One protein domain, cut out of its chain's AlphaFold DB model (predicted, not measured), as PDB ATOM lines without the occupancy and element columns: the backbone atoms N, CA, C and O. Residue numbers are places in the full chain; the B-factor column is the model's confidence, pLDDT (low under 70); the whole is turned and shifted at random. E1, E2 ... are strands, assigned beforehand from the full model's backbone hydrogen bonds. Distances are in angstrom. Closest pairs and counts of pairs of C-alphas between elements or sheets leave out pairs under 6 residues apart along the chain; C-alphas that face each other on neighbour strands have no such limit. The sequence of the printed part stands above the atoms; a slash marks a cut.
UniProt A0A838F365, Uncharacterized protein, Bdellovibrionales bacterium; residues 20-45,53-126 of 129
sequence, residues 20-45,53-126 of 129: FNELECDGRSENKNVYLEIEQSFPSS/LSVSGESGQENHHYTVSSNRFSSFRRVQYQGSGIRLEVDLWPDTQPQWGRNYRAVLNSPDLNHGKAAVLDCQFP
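AT A GLANCE: This is residues 20 to 45 and 53 to 126 of the 129 residues of an uncharacterized protein of Bdellovibrionales bacterium (UniProt A0A838F365). The domain is a small closed barrel of eight strands, E1 to E8, which follow one another round the ring in chain order, E8 pairing back with E1. The longest strand, E4, bends as it passes from its partner E3 to its partner E5. The printed part has 100 residues with eight named strands and no named helix, the neighbour pairs are antiparallel, and the class is all strand. The whole is compact, with a radius of gyration of the C-alphas of 13.3 A and spans of 39 by 29 by 24 A.

HOW THE PARTS SIT: E1, residues 20 to 29, and E2, residues 32 to 41, form an antiparallel hairpin at 165 degrees; N 25 and O 36 are 2.8 A apart, within hydrogen-bond range. On the other side of E2 is E3, residues 53 to 57, with N 35 and O 54 at 2.9 A. E3 begins a meander, each strand the antiparallel neighbour of the one before, that runs to E8, residues 119 to 124. E4, residues 60 to 73, bends by 68 degrees at residue 67. Its pairing is staggered: residues 60 to 64 pair with E3, with N 62 and O 55 at 2.9 A, and residues 69 to 73 with E5, residues 78 to 83, with N 71 and O 80 at 2.8 A. E5 and E6, residues 86 to 91, are a hairpin at 173 degrees, with N 81 and O 88 at 2.8 A. E7, residues 103 to 109, has E6 on one side, with N 89 and O 107 at 2.9 A, and E8 on the other side, with N 106 and O 121 at 2.8 A. E8 and E1 close the barrel at 145 degrees, with N 122 and O 26 at 2.8 A. Among the strands that are apart are E1 and E5, and E4 and E8.

IN THESE COORDINATES: E1 begins at C-alpha 20, (37.886, 75.839, 158.475), and is 26.6 A long; E2 is 29.4 A long. E3 has 5 residues. E4, 14 residues and 36.3 A, ends at C-alpha 73, (40.486, 85.248, 178.365). E5 and E6 have 6 residues each, E7 has 7, and E8, 6 residues, ends at C-alpha 124, (32.856, 71.678, 170.296).

THE WHOLE: The two C-alphas farthest apart, those of Ser 59 and Ser 75, are 41.8 A apart. Residues 46 to 52 are not printed, and C-alphas 45 and 53 are 21.5 A apart across this cut. The link from E6 to E7 is long, with 11 residues. Mean pLDDT of the printed part is 92.7; residues 42 to 45 and residue 116 are under 70.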
ATOM      1  N   PHE A  20      37.990  76.981 157.585       85.88
ATOM      2  CA  PHE A  20      37.886  75.839 158.475       85.88
ATOM      3  C   PHE A  20      36.991  76.185 159.651       85.88
ATOM      4  O   PHE A  20      36.963  77.321 160.135       85.88
ATOM      5  N   ASN A  21      36.231  75.181 160.061       90.50
ATOM      6  CA  ASN A  21      35.281  75.270 161.147       90.50
ATOM      7  C   ASN A  21      36.048  75.297 162.474       90.50
ATOM      8  O   ASN A  21      36.830  74.403 162.794       90.50
ATOM      9  N   GLU A  22      35.895  76.381 163.214       93.06
ATOM     10  CA  GLU A  22      36.549  76.566 164.500       93.06
ATOM     11  C   GLU A  22      35.691  76.066 165.653       93.06
ATOM     12  O   GLU A  22      36.231  75.510 166.609       93.06
ATOM     13  N   LEU A  23      34.381  76.296 165.566       96.00
ATOM     14  CA  LEU A  23      33.429  76.048 166.632       96.00
ATOM     15  C   LEU A  23      32.090  75.620 166.040       96.00
ATOM     16  O   LEU A  23      31.534  76.322 165.197       96.00
ATOM     17  N   GLU A  24      31.539  74.552 166.590       98.12
ATOM     18  CA  GLU A  24      30.154  74.141 166.392       98.12
ATOM     19  C   GLU A  24      29.462  74.174 167.743       98.12
ATOM     20  O   GLU A  24      30.046  73.761 168.742       98.12
ATOM     21  N   CYS A  25      28.235  74.669 167.786       98.19
ATOM     22  CA  CYS A  25      27.409  74.659 168.974       98.19
ATOM     23  C   CYS A  25      26.000  74.208 168.628       98.19
ATOM     24  O   CYS A  25      25.427  74.654 167.633       98.19
ATOM     25  N   ASP A  26      25.403  73.425 169.509       97.94
ATOM     26  CA  ASP A  26      24.005  73.049 169.427       97.94
ATOM     27  C   ASP A  26      23.304  73.244 170.773       97.94
ATOM     28  O   ASP A  26      23.914  73.342 171.837       97.94
ATOM     29  N   GLY A  27      21.990  73.412 170.724       96.62
ATOM     30  CA  GLY A  27      21.188  73.586 171.921       96.62
ATOM     31  C   GLY A  27      19.736  73.886 171.605       96.62
ATOM     32  O   GLY A  27      19.261  73.757 170.472       96.62
ATOM     33  N   ARG A  28      18.994  74.288 172.638       94.12
ATOM     34  CA  ARG A  28      17.568  74.607 172.524       94.12
ATOM     35  C   ARG A  28      17.239  75.943 173.170       94.12
ATOM     36  O   ARG A  28      17.800  76.317 174.197       94.12
ATOM     37  N   SER A  29      16.278  76.646 172.582       92.06
ATOM     38  CA  SER A  29      15.755  77.910 173.095       92.06
ATOM     39  C   SER A  29      14.286  78.081 172.756       92.06
ATOM     40  O   SER A  29      13.935  78.018 171.588       92.06
ATOM     41  N   GLU A  30      13.433  78.270 173.769       88.56
ATOM     42  CA  GLU A  30      11.983  78.494 173.601       88.56
ATOM     43  C   GLU A  30      11.340  77.534 172.569       88.56
ATOM     44  O   GLU A  30      10.641  77.944 171.649       88.56
ATOM     45  N   ASN A  31      11.610  76.227 172.715       89.50
ATOM     46  CA  ASN A  31      11.182  75.128 171.827       89.50
ATOM     47  C   ASN A  31      11.794  75.093 170.416       89.50
ATOM     48  O   ASN A  31      11.491  74.172 169.660       89.50
ATOM     49  N   LYS A  32      12.700  76.009 170.086       93.69
ATOM     50  CA  LYS A  32      13.484  75.994 168.850       93.69
ATOM     51  C   LYS A  32      14.816  75.280 169.068       93.69
ATOM     52  O   LYS A  32      15.427  75.400 170.133       93.69
ATOM     53  N   ASN A  33      15.265  74.543 168.060       96.12
ATOM     54  CA  ASN A  33      16.631  74.039 167.994       96.12
ATOM     55  C   ASN A  33      17.529  75.168 167.491       96.12
ATOM     56  O   ASN A  33      17.182  75.861 166.533       96.12
ATOM     57  N   VAL A  34      18.663  75.357 168.151       97.06
ATOM     58  CA  VAL A  34      19.648  76.375 167.803       97.06
ATOM     59  C   VAL A  34      20.934  75.662 167.447       97.06
ATOM     60  O   VAL A  34      21.448  74.891 168.249       97.06
ATOM     61  N   TYR A  35      21.434  75.928 166.251       98.06
ATOM     62  CA  TYR A  35      22.745  75.500 165.799       98.06
ATOM     63  C   TYR A  35      23.565  76.739 165.460       98.06
ATOM     64  O   TYR A  35      23.044  77.695 164.884       98.06
ATOM     65  N   LEU A  36      24.831  76.754 165.846       98.06
ATOM     66  CA  LEU A  36      25.737  77.858 165.583       98.06
ATOM     67  C   LEU A  36      27.075  77.307 165.116       98.06
ATOM     68  O   LEU A  36      27.652  76.441 165.761       98.06
ATOM     69  N   GLU A  37      27.587  77.857 164.027       97.94
ATOM     70  CA  GLU A  37      28.891  77.509 163.476       97.94
ATOM     71  C   GLU A  37      29.743  78.766 163.337       97.94
ATOM     72  O   GLU A  37      29.251  79.816 162.913       97.94
ATOM     73  N   ILE A  38      31.021  78.672 163.695       96.25
ATOM     74  CA  ILE A  38      32.003  79.731 163.471       96.25
ATOM     75  C   ILE A  38      33.112  79.193 162.588       96.25
ATOM     76  O   ILE A  38      33.827  78.262 162.947       96.25
ATOM     77  N   GLU A  39      33.302  79.850 161.457       93.44
ATOM     78  CA  GLU A  39      34.394  79.584 160.540       93.44
ATOM     79  C   GLU A  39      35.426  80.703 160.571       93.44
ATOM     80  O   GLU A  39      35.109  81.892 160.713       93.44
ATOM     81  N   GLN A  40      36.670  80.320 160.320       88.06
ATOM     82  CA  GLN A  40      37.756  81.254 160.081       88.06
ATOM     83  C   GLN A  40      38.426  80.994 158.732       88.06
ATOM     84  O   GLN A  40      38.552  79.855 158.279       88.06
ATOM     85  N   SER A  41      38.860  82.074 158.089       79.94
ATOM     86  CA  SER A  41      39.603  82.010 156.832       79.94
ATOM     87  C   SER A  41      41.016  81.473 157.061       79.94
ATOM     88  O   SER A  41      41.664  81.835 158.044       79.94
ATOM     89  N   PHE A  42      41.522  80.668 156.126       66.81
ATOM     90  CA  PHE A  42      42.929  80.283 156.067       66.81
ATOM     91  C   PHE A  42      43.734  81.231 155.152       66.81
ATOM     92  O   PHE A  42      43.307  81.486 154.022       66.81
ATOM     93  N   PRO A  43      44.917  81.721 155.576       66.25
ATOM     94  CA  PRO A  43      45.523  81.546 156.899       66.25
ATOM     95  C   PRO A  43      44.763  82.335 157.976       66.25
ATOM     96  O   PRO A  43      44.203  83.390 157.681       66.25
ATOM     97  N   SER A  44      44.769  81.830 159.217       65.81
ATOM     98  CA  SER A  44      44.069  82.429 160.365       65.81
ATOM     99  C   SER A  44      44.480  83.892 160.563       65.81
ATOM    100  O   SER A  44      45.485  84.187 161.212       65.81
ATOM    101  N   SER A  45      43.699  84.823 160.016       61.09
ATOM    102  CA  SER A  45      43.820  86.240 160.343       61.09
ATOM    103  C   SER A  45      42.843  86.533 161.480       61.09
ATOM    104  O   SER A  45      41.629  86.444 161.331       61.09
ATOM    105  N   LEU A  53      24.240  81.360 162.466       97.44
ATOM    106  CA  LEU A  53      23.234  80.951 163.440       97.44
ATOM    107  C   LEU A  53      22.036  80.379 162.685       97.44
ATOM    108  O   LEU A  53      21.378  81.097 161.936       97.44
ATOM    109  N   SER A  54      21.740  79.107 162.904       97.62
ATOM    110  CA  SER A  54      20.575  78.415 162.368       97.62
ATOM    111  C   SER A  54      19.562  78.174 163.481       97.62
ATOM    112  O   SER A  54      19.850  77.495 164.465       97.62
ATOM    113  N   VAL A  55      18.359  78.714 163.320       96.12
ATOM    114  CA  VAL A  55      17.257  78.552 164.269       96.12
ATOM    115  C   VAL A  55      16.155  77.753 163.587       96.12
ATOM    116  O   VAL A  55      15.614  78.173 162.569       96.12
ATOM    117  N   SER A  56      15.822  76.587 164.133       95.88
ATOM    118  CA  SER A  56      14.811  75.688 163.573       95.88
ATOM    119  C   SER A  56      13.653  75.491 164.547       95.88
ATOM    120  O   SER A  56      13.857  75.155 165.713       95.88
ATOM    121  N   GLY A  57      12.428  75.699 164.068       92.44
ATOM    122  CA  GLY A  57      11.192  75.476 164.815       92.44
ATOM    123  C   GLY A  57      10.065  74.976 163.910       92.44
ATOM    124  O   GLY A  57      10.302  74.552 162.781       92.44
ATOM    125  N   GLU A  58       8.822  75.053 164.388       90.25
ATOM    126  CA  GLU A  58       7.640  74.599 163.631       90.25
ATOM    127  C   GLU A  58       7.415  75.384 162.327       90.25
ATOM    128  O   GLU A  58       6.897  74.840 161.356       90.25
ATOM    129  N   SER A  59       7.839  76.652 162.285       87.88
ATOM    130  CA  SER A  59       7.719  77.533 161.117       87.88
ATOM    131  C   SER A  59       8.798  77.317 160.047       87.88
ATOM    132  O   SER A  59       8.744  77.965 159.004       87.88
ATOM    133  N   GLY A  60       9.770  76.431 160.286       93.56
ATOM    134  CA  GLY A  60      10.895  76.171 159.386       93.56
ATOM    135  C   GLY A  60      12.257  76.511 159.997       93.56
ATOM    136  O   GLY A  60      12.408  76.588 161.218       93.56
ATOM    137  N   GLN A  61      13.261  76.662 159.128       95.31
ATOM    138  CA  GLN A  61      14.637  77.004 159.493       95.31
ATOM    139  C   GLN A  61      14.988  78.413 159.006       95.31
ATOM    140  O   GLN A  61      14.846  78.721 157.823       95.31
ATOM    141  N   GLU A  62      15.500  79.231 159.918       95.56
ATOM    142  CA  GLU A  62      16.023  80.571 159.663       95.56
ATOM    143  C   GLU A  62      17.543  80.559 159.848       95.56
ATOM    144  O   GLU A  62      18.058  79.929 160.771       95.56
ATOM    145  N   ASN A  63      18.267  81.230 158.952       96.94
ATOM    146  CA  ASN A  63      19.725  81.310 158.978       96.94
ATOM    147  C   ASN A  63      20.153  82.778 159.048       96.94
ATOM    148  O   ASN A  63      19.773  83.578 158.192       96.94
ATOM    149  N   HIS A  64      20.985  83.111 160.030       96.38
ATOM    150  CA  HIS A  64      21.506  84.455 160.263       96.38
ATOM    151  C   HIS A  64      23.029  84.433 160.179       96.38
ATOM    152  O   HIS A  64      23.691  83.576 160.767       96.38
ATOM    153  N   HIS A  65      23.590  85.383 159.438       96.50
ATOM    154  CA  HIS A  65      25.027  85.488 159.224       96.50
ATOM    155  C   HIS A  65      25.583  86.702 159.961       96.50
ATOM    156  O   HIS A  65      25.088  87.816 159.788       96.50
ATOM    157  N   TYR A  66      26.657  86.501 160.720       95.56
ATOM    158  CA  TYR A  66      27.349  87.571 161.428       95.56
ATOM    159  C   TYR A  66      28.843  87.546 161.139       95.56
ATOM    160  O   TYR A  66      29.455  86.495 160.937       95.56
ATOM    161  N   THR A  67      29.436  88.733 161.200       94.38
ATOM    162  CA  THR A  67      30.883  88.904 161.278       94.38
ATOM    163  C   THR A  67      31.239  89.128 162.738       94.38
ATOM    164  O   THR A  67      30.795  90.105 163.343       94.38
ATOM    165  N   VAL A  68      32.034  88.228 163.310       95.56
ATOM    166  CA  VAL A  68      32.426  88.275 164.723       95.56
ATOM    167  C   VAL A  68      33.940  88.321 164.873       95.56
ATOM    168  O   VAL A  68      34.684  87.826 164.036       95.56
ATOM    169  N   SER A  69      34.401  88.911 165.966       93.94
ATOM    170  CA  SER A  69      35.787  88.844 166.432       93.94
ATOM    171  C   SER A  69      35.878  87.865 167.598       93.94
ATOM    172  O   SER A  69      34.914  87.730 168.355       93.94
ATOM    173  N   SER A  70      37.019  87.194 167.760       93.75
ATOM    174  CA  SER A  70      37.270  86.296 168.893       93.75
ATOM    175  C   SER A  70      38.227  86.927 169.897       93.75
ATOM    176  O   SER A  70      39.309  87.369 169.520       93.75
ATOM    177  N   ASN A  71      37.881  86.882 171.180       92.31
ATOM    178  CA  ASN A  71      38.760  87.252 172.284       92.31
ATOM    179  C   ASN A  71      38.908  86.072 173.241       92.31
ATOM    180  O   ASN A  71      37.917  85.461 173.641       92.31
ATOM    181  N   ARG A  72      40.142  85.767 173.641       91.50
ATOM    182  CA  ARG A  72      40.434  84.693 174.592       91.50
ATOM    183  C   ARG A  72      40.880  85.268 175.929       91.50
ATOM    184  O   ARG A  72      41.827  86.045 175.996       91.50
ATOM    185  N   PHE A  73      40.223  84.830 176.995       91.38
ATOM    186  CA  PHE A  73      40.486  85.248 178.365       91.38
ATOM    187  C   PHE A  73      41.034  84.067 179.168       91.38
ATOM    188  O   PHE A  73      40.287  83.361 179.845       91.38
ATOM    189  N   SER A  74      42.347  83.837 179.095       88.56
ATOM    190  CA  SER A  74      42.991  82.671 179.720       88.56
ATOM    191  C   SER A  74      42.760  82.589 181.235       88.56
ATOM    192  O   SER A  74      42.489  81.506 181.745       88.56
ATOM    193  N   SER A  75      42.777  83.723 181.948       90.44
ATOM    194  CA  SER A  75      42.535  83.777 183.402       90.44
ATOM    195  C   SER A  75      41.128  83.335 183.806       90.44
ATOM    196  O   SER A  75      40.930  82.864 184.920       90.44
ATOM    197  N   PHE A  76      40.161  83.469 182.896       91.81
ATOM    198  CA  PHE A  76      38.764  83.083 183.105       91.81
ATOM    199  C   PHE A  76      38.384  81.827 182.322       91.81
ATOM    200  O   PHE A  76      37.204  81.498 182.277       91.81
ATOM    201  N   ARG A  77      39.366  81.161 181.684       95.00
ATOM    202  CA  ARG A  77      39.175  79.974 180.835       95.00
ATOM    203  C   ARG A  77      37.995  80.165 179.880       95.00
ATOM    204  O   ARG A  77      37.103  79.337 179.810       95.00
ATOM    205  N   ARG A  78      37.966  81.297 179.176       96.75
ATOM    206  CA  ARG A  78      36.826  81.697 178.343       96.75
ATOM    207  C   ARG A  78      37.267  82.094 176.945       96.75
ATOM    208  O   ARG A  78      38.287  82.768 176.782       96.75
ATOM    209  N   VAL A  79      36.453  81.746 175.956       95.81
ATOM    210  CA  VAL A  79      36.517  82.316 174.603       95.81
ATOM    211  C   VAL A  79      35.236  83.092 174.355       95.81
ATOM    212  O   VAL A  79      34.150  82.627 174.682       95.81
ATOM    213  N   GLN A  80      35.356  84.294 173.810       96.88
ATOM    214  CA  GLN A  80      34.221  85.140 173.478       96.88
ATOM    215  C   GLN A  80      34.240  85.466 171.993       96.88
ATOM    216  O   GLN A  80      35.246  85.965 171.493       96.88
ATOM    217  N   TYR A  81      33.110  85.264 171.327       96.69
ATOM    218  CA  TYR A  81      32.868  85.715 169.964       96.69
ATOM    219  C   TYR A  81      31.850  86.845 169.993       96.69
ATOM    220  O   TYR A  81      30.785  86.700 170.588       96.69
ATOM    221  N   GLN A  82      32.177  87.987 169.395       96.75
ATOM    222  CA  GLN A  82      31.284  89.146 169.403       96.75
ATOM    223  C   GLN A  82      31.390  89.986 168.132       96.75
ATOM    224  O   GLN A  82      32.483  90.183 167.593       96.75
ATOM    225  N   GLY A  83      30.259  90.525 167.692       94.88
ATOM    226  CA  GLY A  83      30.147  91.417 166.535       94.88
ATOM    227  C   GLY A  83      28.688  91.570 166.121       94.88
ATOM    228  O   GLY A  83      27.870  90.748 166.501       94.88
ATOM    229  N   SER A  84      28.330  92.631 165.397       92.12
ATOM    230  CA  SER A  84      26.975  92.807 164.833       92.12
ATOM    231  C   SER A  84      25.802  92.575 165.814       92.12
ATOM    232  O   SER A  84      24.754  92.078 165.419       92.12
ATOM    233  N   GLY A  85      25.976  92.905 167.100       93.00
ATOM    234  CA  GLY A  85      24.961  92.717 168.148       93.00
ATOM    235  C   GLY A  85      24.868  91.306 168.746       93.00
ATOM    236  O   GLY A  85      24.209  91.144 169.771       93.00
ATOM    237  N   ILE A  86      25.552  90.309 168.176       96.12
ATOM    238  CA  ILE A  86      25.627  88.946 168.714       96.12
ATOM    239  C   ILE A  86      26.836  88.789 169.647       96.12
ATOM    240  O   ILE A  86      27.906  89.371 169.429       96.12
ATOM    241  N   ARG A  87      26.669  87.991 170.705       97.12
ATOM    242  CA  ARG A  87      27.727  87.629 171.654       97.12
ATOM    243  C   ARG A  87      27.588  86.175 172.085       97.12
ATOM    244  O   ARG A  87      26.587  85.811 172.692       97.12
ATOM    245  N   LEU A  88      28.624  85.383 171.848       97.94
ATOM    246  CA  LEU A  88      28.768  84.018 172.341       97.94
ATOM    247  C   LEU A  88      29.928  83.964 173.336       97.94
ATOM    248  O   LEU A  88      31.027  84.427 173.034       97.94
ATOM    249  N   GLU A  89      29.699  83.390 174.508       98.19
ATOM    250  CA  GLU A  89      30.734  83.121 175.505       98.19
ATOM    251  C   GLU A  89      30.834  81.626 175.754       98.19
ATOM    252  O   GLU A  89      29.869  81.027 176.206       98.19
ATOM    253  N   VAL A  90      32.000  81.045 175.497       98.25
ATOM    254  CA  VAL A  90      32.294  79.628 175.713       98.25
ATOM    255  C   VAL A  90      33.141  79.486 176.974       98.25
ATOM    256  O   VAL A  90      34.220  80.081 177.066       98.25
ATOM    257  N   ASP A  91      32.650  78.714 177.942       98.06
ATOM    258  CA  ASP A  91      33.377  78.341 179.155       98.06
ATOM    259  C   ASP A  91      34.216  77.088 178.887       98.06
ATOM    260  O   ASP A  91      33.688  76.008 178.629       98.06
ATOM    261  N   LEU A  92      35.537  77.245 178.940       97.44
ATOM    262  CA  LEU A  92      36.500  76.184 178.680       97.44
ATOM    263  C   LEU A  92      36.813  75.336 179.914       97.44
ATOM    264  O   LEU A  92      37.658  74.451 179.815       97.44
ATOM    265  N   TRP A  93      36.216  75.587 181.085       94.56
ATOM    266  CA  TRP A  93      36.521  74.802 182.282       94.56
ATOM    267  C   TRP A  93      36.313  73.292 182.043       94.56
ATOM    268  O   TRP A  93      35.266  72.891 181.534       94.56
ATOM    269  N   PRO A  94      37.259  72.414 182.436       94.19
ATOM    270  CA  PRO A  94      38.453  72.646 183.254       94.19
ATOM    271  C   PRO A  94      39.743  72.869 182.450       94.19
ATOM    272  O   PRO A  94      40.834  72.766 183.013       94.19
ATOM    273  N   ASP A  95      39.662  73.158 181.157       94.56
ATOM    274  CA  ASP A  95      40.815  73.401 180.295       94.56
ATOM    275  C   ASP A  95      41.226  74.873 180.300       94.56
ATOM    276  O   ASP A  95      40.483  75.768 180.710       94.56
ATOM    277  N   THR A  96      42.468  75.142 179.911       91.12
ATOM    278  CA  THR A  96      42.956  76.508 179.661       91.12
ATOM    279  C   THR A  96      42.848  76.879 178.186       91.12
ATOM    280  O   THR A  96      42.922  78.064 177.846       91.12
ATOM    281  N   GLN A  97      42.676  75.880 177.316       93.25
ATOM    282  CA  GLN A  97      42.535  75.993 175.870       93.25
ATOM    283  C   GLN A  97      41.513  74.978 175.354       93.25
ATOM    284  O   GLN A  97      41.405  73.911 175.958       93.25
ATOM    285  N   PRO A  98      40.810  75.269 174.249       93.56
ATOM    286  CA  PRO A  98      39.934  74.288 173.625       93.56
ATOM    287  C   PRO A  98      40.669  72.982 173.336       93.56
ATOM    288  O   PRO A  98      41.805  73.010 172.868       93.56
ATOM    289  N   GLN A  99      40.030  71.857 173.632       94.50
ATOM    290  CA  GLN A  99      40.530  70.519 173.342       94.50
ATOM    291  C   GLN A  99      39.619  69.854 172.321       94.50
ATOM    292  O   GLN A  99      38.391  69.960 172.401       94.50
ATOM    293  N   TRP A 100      40.225  69.129 171.388       93.06
ATOM    294  CA  TRP A 100      39.480  68.327 170.432       93.06
ATOM    295  C   TRP A 100      38.654  67.245 171.146       93.06
ATOM    296  O   TRP A 100      39.104  66.638 172.120       93.06
ATOM    297  N   GLY A 101      37.425  67.023 170.675       90.94
ATOM    298  CA  GLY A 101      36.512  66.010 171.216       90.94
ATOM    299  C   GLY A 101      35.862  66.352 172.565       90.94
ATOM    300  O   GLY A 101      35.166  65.504 173.125       90.94
ATOM    301  N   ARG A 102      36.064  67.563 173.107       95.00
ATOM    302  CA  ARG A 102      35.387  68.025 174.332       95.00
ATOM    303  C   ARG A 102      34.209  68.942 174.023       95.00
ATOM    304  O   ARG A 102      34.268  69.755 173.105       95.00
ATOM    305  N   ASN A 103      33.176  68.821 174.856       96.88
ATOM    306  CA  ASN A 103      32.032  69.725 174.889       96.88
ATOM    307  C   ASN A 103      32.241  70.804 175.949       96.88
ATOM    308  O   ASN A 103      32.628  70.503 177.082       96.88
ATOM    309  N   TYR A 104      31.929  72.037 175.581       97.88
ATOM    310  CA  TYR A 104      32.031  73.221 176.415       97.88
ATOM    311  C   TYR A 104      30.691  73.928 176.469       97.88
ATOM    312  O   TYR A 104      30.067  74.180 175.441       97.88
ATOM    313  N   ARG A 105      30.265  74.307 177.671       98.06
ATOM    314  CA  ARG A 105      29.043  75.086 177.830       98.06
ATOM    315  C   ARG A 105      29.267  76.495 177.293       98.06
ATOM    316  O   ARG A 105      30.267  77.135 177.616       98.06
ATOM    317  N   ALA A 106      28.298  77.012 176.556       98.19
ATOM    318  CA  ALA A 106      28.311  78.376 176.069       98.19
ATOM    319  C   ALA A 106      27.009  79.123 176.353       98.19
ATOM    320  O   ALA A 106      25.941  78.535 176.525       98.19
ATOM    321  N   VAL A 107      27.113  80.447 176.402       97.75
ATOM    322  CA  VAL A 107      25.985  81.367 176.528       97.75
ATOM    323  C   VAL A 107      25.948  82.262 175.297       97.75
ATOM    324  O   VAL A 107      26.878  83.032 175.051       97.75
ATOM    325  N   LEU A 108      24.865  82.160 174.534       97.62
ATOM    326  CA  LEU A 108      24.592  82.947 173.341       97.62
ATOM    327  C   LEU A 108      23.585  84.055 173.656       97.62
ATOM    328  O   LEU A 108      22.490  83.783 174.131       97.62
ATOM    329  N   ASN A 109      23.919  85.294 173.315       96.31
ATOM    330  CA  ASN A 109      22.994  86.419 173.253       96.31
ATOM    331  C   ASN A 109      22.931  86.898 171.802       96.31
ATOM    332  O   ASN A 109      23.949  87.325 171.258       96.31
ATOM    333  N   SER A 110      21.758  86.820 171.175       94.88
ATOM    334  CA  SER A 110      21.539  87.257 169.793       94.88
ATOM    335  C   SER A 110      20.238  88.058 169.694       94.88
ATOM    336  O   SER A 110      19.257  87.665 170.326       94.88
ATOM    337  N   PRO A 111      20.187  89.151 168.908       92.81
ATOM    338  CA  PRO A 111      18.932  89.849 168.629       92.81
ATOM    339  C   PRO A 111      17.930  88.968 167.870       92.81
ATOM    340  O   PRO A 111      16.723  89.138 168.027       92.81
ATOM    341  N   ASP A 112      18.425  87.996 167.104       91.88
ATOM    342  CA  ASP A 112      17.622  87.061 166.314       91.88
ATOM    343  C   ASP A 112      17.158  85.837 167.130       91.88
ATOM    344  O   ASP A 112      16.498  84.941 166.609       91.88
ATOM    345  N   LEU A 113      17.474  85.790 168.433       90.00
ATOM    346  CA  LEU A 113      17.061  84.716 169.334       90.00
ATOM    347  C   LEU A 113      16.298  85.266 170.549       90.00
ATOM    348  O   LEU A 113      16.785  86.132 171.273       90.00
ATOM    349  N   ASN A 114      15.093  84.738 170.790       75.69
ATOM    350  CA  ASN A 114      14.277  84.973 171.994       75.69
ATOM    351  C   ASN A 114      14.120  86.449 172.416       75.69
ATOM    352  O   ASN A 114      14.194  86.761 173.608       75.69
ATOM    353  N   HIS A 115      13.956  87.376 171.467       75.88
ATOM    354  CA  HIS A 115      13.869  88.816 171.758       75.88
ATOM    355  C   HIS A 115      15.044  89.346 172.614       75.88
ATOM    356  O   HIS A 115      14.862  90.241 173.440       75.88
ATOM    357  N   GLY A 116      16.244  88.777 172.449       69.69
ATOM    358  CA  GLY A 116      17.453  89.180 173.170       69.69
ATOM    359  C   GLY A 116      17.712  88.446 174.490       69.69
ATOM    360  O   GLY A 116      18.619  88.842 175.222       69.69
ATOM    361  N   LYS A 117      16.958  87.387 174.825       84.75
ATOM    362  CA  LYS A 117      17.303  86.526 175.971       84.75
ATOM    363  C   LYS A 117      18.471  85.596 175.645       84.75
ATOM    364  O   LYS A 117      18.589  85.083 174.534       84.75
ATOM    365  N   ALA A 118      19.269  85.308 176.669       92.31
ATOM    366  CA  ALA A 118      20.373  84.364 176.583       92.31
ATOM    367  C   ALA A 118      19.889  82.925 176.321       92.31
ATOM    368  O   ALA A 118      18.957  82.446 176.971       92.31
ATOM    369  N   ALA A 119      20.573  82.218 175.426       94.94
ATOM    370  CA  ALA A 119      20.455  80.783 175.214       94.94
ATOM    371  C   ALA A 119      21.704  80.066 175.726       94.94
ATOM    372  O   ALA A 119      22.812  80.591 175.627       94.94
ATOM    373  N   VAL A 120      21.528  78.863 176.264       96.94
ATOM    374  CA  VAL A 120      22.643  77.993 176.648       96.94
ATOM    375  C   VAL A 120      22.832  76.963 175.546       96.94
ATOM    376  O   VAL A 120      21.861  76.319 175.150       96.94
ATOM    377  N   LEU A 121      24.063  76.839 175.064       97.81
ATOM    378  CA  LEU A 121      24.467  75.893 174.029       97.81
ATOM    379  C   LEU A 121      25.592  75.000 174.560       97.81
ATOM    380  O   LEU A 121      26.302  75.389 175.490       97.81
ATOM    381  N   ASP A 122      25.775  73.848 173.935       98.31
ATOM    382  CA  ASP A 122      26.943  72.993 174.092       98.31
ATOM    383  C   ASP A 122      27.785  73.101 172.822       98.31
ATOM    384  O   ASP A 122      27.257  73.018 171.718       98.31
ATOM    385  N   CYS A 123      29.084  73.358 172.971       98.19
ATOM    386  CA  CYS A 123      29.976  73.656 171.859       98.19
ATOM    387  C   CYS A 123      31.191  72.733 171.799       98.19
ATOM    388  O   CYS A 123      31.773  72.388 172.827       98.19
ATOM    389  N   GLN A 124      31.644  72.434 170.587       97.56
ATOM    390  CA  GLN A 124      32.856  71.678 170.296       97.56
ATOM    391  C   GLN A 124      33.782  72.476 169.387       97.56
ATOM    392  O   GLN A 124      33.337  73.249 168.542       97.56
ATOM    393  N   PHE A 125      35.085  72.244 169.538       96.00
ATOM    394  CA  PHE A 125      36.107  72.791 168.651       96.00
ATOM    395  C   PHE A 125      36.668  71.653 167.787       96.00
ATOM    396  O   PHE A 125      37.645  71.007 168.187       96.00
ATOM    397  N   PRO A 126      36.058  71.359 166.624       92.81
ATOM    398  CA  PRO A 126      36.395  70.177 165.825       92.81
ATOM    399  C   PRO A 126      37.827  70.199 165.279       92.81
ATOM    400  O   PRO A 126      38.371  69.149 164.952       92.81
TER     401      PRO A 126